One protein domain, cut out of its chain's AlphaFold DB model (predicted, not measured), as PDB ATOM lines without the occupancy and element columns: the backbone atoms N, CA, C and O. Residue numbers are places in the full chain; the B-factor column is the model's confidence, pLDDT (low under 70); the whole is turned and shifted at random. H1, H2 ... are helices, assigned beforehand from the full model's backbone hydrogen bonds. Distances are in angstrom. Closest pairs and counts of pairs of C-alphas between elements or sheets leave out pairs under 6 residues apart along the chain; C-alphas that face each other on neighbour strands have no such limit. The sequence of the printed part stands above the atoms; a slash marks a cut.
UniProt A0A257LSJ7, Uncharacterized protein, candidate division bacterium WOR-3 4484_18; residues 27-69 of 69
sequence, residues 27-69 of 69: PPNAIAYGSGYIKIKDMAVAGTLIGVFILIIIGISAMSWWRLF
ATOM      1  N   PRO A  27     133.062 166.242 132.468       66.12
ATOM      2  CA  PRO A  27     133.441 165.526 131.241       66.12
ATOM      3  C   PRO A  27     133.796 166.425 130.035       66.12
ATOM      4  O   PRO A  27     134.771 166.119 129.349       66.12
ATOM      5  N   PRO A  28     133.096 167.552 129.769       73.31
ATOM      6  CA  PRO A  28     133.423 168.437 128.647       73.31
ATOM      7  C   PRO A  28     134.798 169.111 128.763       73.31
ATOM      8  O   PRO A  28     135.529 169.165 127.773       73.31
ATOM      9  N   ASN A  29     135.192 169.582 129.957       72.69
ATOM     10  CA  ASN A  29     136.501 170.219 130.149       72.69
ATOM     11  C   ASN A  29     137.651 169.205 130.037       72.69
ATOM     12  O   ASN A  29     138.709 169.541 129.506       72.69
ATOM     13  N   ALA A  30     137.450 167.955 130.466       74.38
ATOM     14  CA  ALA A  30     138.437 166.891 130.278       74.38
ATOM     15  C   ALA A  30     138.669 166.563 128.789       74.38
ATOM     16  O   ALA A  30     139.814 166.389 128.370       74.38
ATOM     17  N   ILE A  31     137.608 166.549 127.972       76.31
ATOM     18  CA  ILE A  31     137.697 166.337 126.515       76.31
ATOM     19  C   ILE A  31     138.415 167.513 125.834       76.31
ATOM     20  O   ILE A  31     139.299 167.301 125.002       76.31
ATOM     21  N   ALA A  32     138.090 168.752 126.216       75.56
ATOM     22  CA  ALA A  32     138.753 169.942 125.685       75.56
ATOM     23  C   ALA A  32     140.250 169.985 126.044       75.56
ATOM     24  O   ALA A  32     141.069 170.344 125.199       75.56
ATOM     25  N   TYR A  33     140.633 169.550 127.248       75.00
ATOM     26  CA  TYR A  33     142.040 169.400 127.631       75.00
ATOM     27  C   TYR A  33     142.739 168.273 126.849       75.00
ATOM     28  O   TYR A  33     143.848 168.454 126.347       75.00
ATOM     29  N   GLY A  34     142.070 167.128 126.670       74.31
ATOM     30  CA  GLY A  34     142.583 165.981 125.911       74.31
ATOM     31  C   GLY A  34     142.789 166.242 124.414       74.31
ATOM     32  O   GLY A  34     143.538 165.515 123.771       74.31
ATOM     33  N   SER A  35     142.183 167.302 123.865       78.38
ATOM     34  CA  SER A  35     142.377 167.722 122.469       78.38
ATOM     35  C   SER A  35     143.779 168.279 122.169       78.38
ATOM     36  O   SER A  35     144.134 168.438 121.005       78.38
ATOM     37  N   GLY A  36     144.583 168.584 123.196       74.00
ATOM     38  CA  GLY A  36     145.955 169.092 123.055       74.00
ATOM     39  C   GLY A  36     146.068 170.585 122.719       74.00
ATOM     40  O   GLY A  36     147.168 171.131 122.762       74.00
ATOM     41  N   TYR A  37     144.950 171.264 122.442       75.62
ATOM     42  CA  TYR A  37     144.917 172.691 122.098       75.62
ATOM     43  C   TYR A  37     144.822 173.627 123.310       75.62
ATOM     44  O   TYR A  37     145.168 174.801 123.196       75.62
ATOM     45  N   ILE A  38     144.363 173.138 124.468       74.31
ATOM     46  CA  ILE A  38     144.124 173.959 125.664       74.31
ATOM     47  C   ILE A  38     144.996 173.466 126.818       74.31
ATOM     48  O   ILE A  38     144.973 172.286 127.161       74.31
ATOM     49  N   LYS A  39     145.760 174.367 127.449       79.69
ATOM     50  CA  LYS A  39     146.583 174.039 128.623       79.69
ATOM     51  C   LYS A  39     145.770 174.176 129.913       79.69
ATOM     52  O   LYS A  39     144.878 175.014 130.016       79.69
ATOM     53  N   ILE A  40     146.161 173.433 130.956       76.06
ATOM     54  CA  ILE A  40     145.554 173.522 132.304       76.06
ATOM     55  C   ILE A  40     145.567 174.964 132.830       76.06
ATOM     56  O   ILE A  40     144.606 175.404 133.454       76.06
ATOM     57  N   LYS A  41     146.647 175.713 132.563       76.69
ATOM     58  CA  LYS A  41     146.766 177.117 132.978       76.69
ATOM     59  C   LYS A  41     145.699 178.007 132.338       76.69
ATOM     60  O   LYS A  41     145.134 178.840 133.037       76.69
ATOM     61  N   ASP A  42     145.387 177.796 131.062       78.75
ATOM     62  CA  ASP A  42     144.388 178.595 130.346       78.75
ATOM     63  C   ASP A  42     142.981 178.310 130.888       78.75
ATOM     64  O   ASP A  42     142.199 179.233 131.111       78.75
ATOM     65  N   MET A  43     142.695 177.044 131.213       77.25
ATOM     66  CA  MET A  43     141.445 176.641 131.869       77.25
ATOM     67  C   MET A  43     141.301 177.214 133.279       77.25
ATOM     68  O   MET A  43     140.232 177.710 133.626       77.25
ATOM     69  N   ALA A  44     142.371 177.196 134.077       78.62
ATOM     70  CA  ALA A  44     142.346 177.740 135.431       78.62
ATOM     71  C   ALA A  44     142.114 179.259 135.425       78.62
ATOM     72  O   ALA A  44     141.308 179.766 136.208       78.62
ATOM     73  N   VAL A  45     142.776 179.986 134.517       80.06
ATOM     74  CA  VAL A  45     142.604 181.438 134.372       80.06
ATOM     75  C   VAL A  45     141.197 181.763 133.878       80.06
ATOM     76  O   VAL A  45     140.521 182.572 134.507       80.06
ATOM     77  N   ALA A  46     140.721 181.104 132.817       80.75
ATOM     78  CA  ALA A  46     139.379 181.325 132.281       80.75
ATOM     79  C   ALA A  46     138.283 181.000 133.308       80.75
ATOM     80  O   ALA A  46     137.370 181.799 133.511       80.75
ATOM     81  N   GLY A  47     138.400 179.868 134.009       77.38
ATOM     82  CA  GLY A  47     137.449 179.461 135.040       77.38
ATOM     83  C   GLY A  47     137.413 180.420 136.229       77.38
ATOM     84  O   GLY A  47     136.334 180.748 136.715       77.38
ATOM     85  N   THR A  48     138.570 180.926 136.659       78.56
ATOM     86  CA  THR A  48     138.639 181.919 137.743       78.56
ATOM     87  C   THR A  48     138.060 183.263 137.298       78.56
ATOM     88  O   THR A  48     137.307 183.883 138.044       78.56
ATOM     89  N   LEU A  49     138.355 183.701 136.069       81.88
ATOM     90  CA  LEU A  49     137.850 184.963 135.521       81.88
ATOM     91  C   LEU A  49     136.317 184.959 135.426       81.88
ATOM     92  O   LEU A  49     135.661 185.904 135.861       81.88
ATOM     93  N   ILE A  50     135.749 183.865 134.909       81.81
ATOM     94  CA  ILE A  50     134.298 183.670 134.805       81.81
ATOM     95  C   ILE A  50     133.669 183.576 136.200       81.81
ATOM     96  O   ILE A  50     132.657 184.227 136.453       81.81
ATOM     97  N   GLY A  51     134.287 182.834 137.127       80.88
ATOM     98  CA  GLY A  51     133.814 182.719 138.508       80.88
ATOM     99  C   GLY A  51     133.740 184.070 139.225       80.88
ATOM    100  O   GLY A  51     132.717 184.396 139.821       80.88
ATOM    101  N   VAL A  52     134.779 184.904 139.108       82.62
ATOM    102  CA  VAL A  52     134.794 186.260 139.690       82.62
ATOM    103  C   VAL A  52     133.713 187.145 139.069       82.62
ATOM    104  O   VAL A  52     133.001 187.840 139.792       82.62
ATOM    105  N   PHE A  53     133.541 187.097 137.746       83.25
ATOM    106  CA  PHE A  53     132.518 187.888 137.060       83.25
ATOM    107  C   PHE A  53     131.103 187.517 137.521       83.25
ATOM    108  O   PHE A  53     130.276 188.385 137.804       83.25
ATOM    109  N   ILE A  54     130.836 186.220 137.671       81.00
ATOM    110  CA  ILE A  54     129.537 185.720 138.118       81.00
ATOM    111  C   ILE A  54     129.296 186.032 139.596       81.00
ATOM    112  O   ILE A  54     128.190 186.437 139.948       81.00
ATOM    113  N   LEU A  55     130.314 185.929 140.454       81.44
ATOM    114  CA  LEU A  55     130.213 186.339 141.859       81.44
ATOM    115  C   LEU A  55     129.788 187.806 141.996       81.44
ATOM    116  O   LEU A  55     128.934 188.119 142.824       81.44
ATOM    117  N   ILE A  56     130.327 188.692 141.155       84.25
ATOM    118  CA  ILE A  56     129.946 190.110 141.133       84.25
ATOM    119  C   ILE A  56     128.474 190.269 140.722       84.25
ATOM    120  O   ILE A  56     127.718 190.960 141.405       84.25
ATOM    121  N   ILE A  57     128.039 189.599 139.650       83.00
ATOM    122  CA  ILE A  57     126.650 189.671 139.163       83.00
ATOM    123  C   ILE A  57     125.666 189.148 140.212       83.00
ATOM    124  O   ILE A  57     124.644 189.786 140.477       83.00
ATOM    125  N   ILE A  58     125.972 188.004 140.826       81.25
ATOM    126  CA  ILE A  58     125.146 187.392 141.871       81.25
ATOM    127  C   ILE A  58     125.085 188.308 143.095       81.25
ATOM    128  O   ILE A  58     123.997 188.532 143.621       81.25
ATOM    129  N   GLY A  59     126.214 188.887 143.516       81.12
ATOM    130  CA  GLY A  59     126.268 189.820 144.643       81.12
ATOM    131  C   GLY A  59     125.408 191.068 144.422       81.12
ATOM    132  O   GLY A  59     124.629 191.445 145.297       81.12
ATOM    133  N   ILE A  60     125.475 191.669 143.229       82.19
ATOM    134  CA  ILE A  60     124.650 192.834 142.862       82.19
ATOM    135  C   ILE A  60     123.166 192.455 142.785       82.19
ATOM    136  O   ILE A  60     122.309 193.189 143.285       82.19
ATOM    137  N   SER A  61     122.851 191.303 142.190       78.75
ATOM    138  CA  SER A  61     121.472 190.811 142.068       78.75
ATOM    139  C   SER A  61     120.860 190.539 143.443       78.75
ATOM    140  O   SER A  61     119.739 190.965 143.718       78.75
ATOM    141  N   ALA A  62     121.626 189.916 144.341       76.88
ATOM    142  CA  ALA A  62     121.209 189.647 145.711       76.88
ATOM    143  C   ALA A  62     120.969 190.934 146.504       76.88
ATOM    144  O   ALA A  62     119.949 191.058 147.179       76.88
ATOM    145  N   MET A  63     121.867 191.915 146.386       74.06
ATOM    146  CA  MET A  63     121.723 193.202 147.069       74.06
ATOM    147  C   MET A  63     120.545 194.025 146.528       74.06
ATOM    148  O   MET A  63     119.866 194.707 147.296       74.06
ATOM    149  N   SER A  64     120.254 193.924 145.229       75.75
ATOM    150  CA  SER A  64     119.090 194.572 144.609       75.75
ATOM    151  C   SER A  64     117.776 193.967 145.100       75.75
ATOM    152  O   SER A  64     116.842 194.698 145.423       75.75
ATOM    153  N   TRP A  65     117.707 192.637 145.212       72.00
ATOM    154  CA  TRP A  65     116.532 191.944 145.746       72.00
ATOM    155  C   TRP A  65     116.360 192.149 147.253       72.00
ATOM    156  O   TRP A  65     115.231 192.295 147.705       72.00
ATOM    157  N   TRP A  66     117.450 192.237 148.022       66.81
ATOM    158  CA  TRP A  66     117.397 192.558 149.453       66.81
ATOM    159  C   TRP A  66     116.747 193.919 149.729       66.81
ATOM    160  O   TRP A  66     116.099 194.088 150.748       66.81
ATOM    161  N   ARG A  67     116.905 194.891 148.822       62.88
ATOM    162  CA  ARG A  67     116.341 196.243 148.963       62.88
ATOM    163  C   ARG A  67     114.862 196.345 148.561       62.88
ATOM    164  O   ARG A  67     114.231 197.356 148.846       62.88
ATOM    165  N   LEU A  68     114.340 195.338 147.860       64.00
ATOM    166  CA  LEU A  68     112.937 195.255 147.436       64.00
ATOM    167  C   LEU A  68     112.037 194.558 148.476       64.00
ATOM    168  O   LEU A  68     110.821 194.551 148.295       64.00
ATOM    169  N   PHE A  69     112.624 193.994 149.537       57.56
ATOM    170  CA  PHE A  69     111.951 193.366 150.678       57.56
ATOM    171  C   PHE A  69     112.179 194.167 151.961       57.56
ATOM    172  O   PHE A  69     111.296 194.081 152.843       57.56
TER     173      PHE A  69
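AT A GLANCE: This is residues 27 to 69 of the 69 residues of an uncharacterized protein of candidate division bacterium WOR-3 4484_18 (UniProt A0A257LSJ7). One long helix, H2, makes most of the length of a rod, and the short helix H1 folds back at its beginning like the tip of a hook; residues 44 to 69, of which 44 to 66 belong to H2, stick out free. You find 43 residues printed, with two named helices, H1 then H2, and no named strand: the class is all helix. The whole is extended, with a radius of gyration of the C-alphas of 15.9 A and spans of 50 by 18 by 8 A.

IN THESE COORDINATES: Find C-alpha 27 at (133.441, 165.526, 131.241); from there H1 runs to residue 34. H2, residues 40 to 66, runs 38.1 A from C-alpha 40 at (145.554, 173.522, 132.304) to C-alpha 66 at (117.397, 192.558, 149.453).

HOW THE PARTS SIT: Look at Tyr 33 and Ile 40: their C-alphas, the closest of H1 and H2, are 7.2 A apart, and the helices are close but not clearly touching. They run opposite ways at a shallow tilt of 32 degrees, only just short of steep. In both, every O i to N i+4 pair is within hydrogen-bond range.

THE WHOLE: The C-alphas farthest apart, of Gly 36 and Phe 69, are 50.1 A apart. The link H1 to H2 is tight, and the printed part has no cut. Residue 27 and residues 66 to 69 have pLDDT under 70.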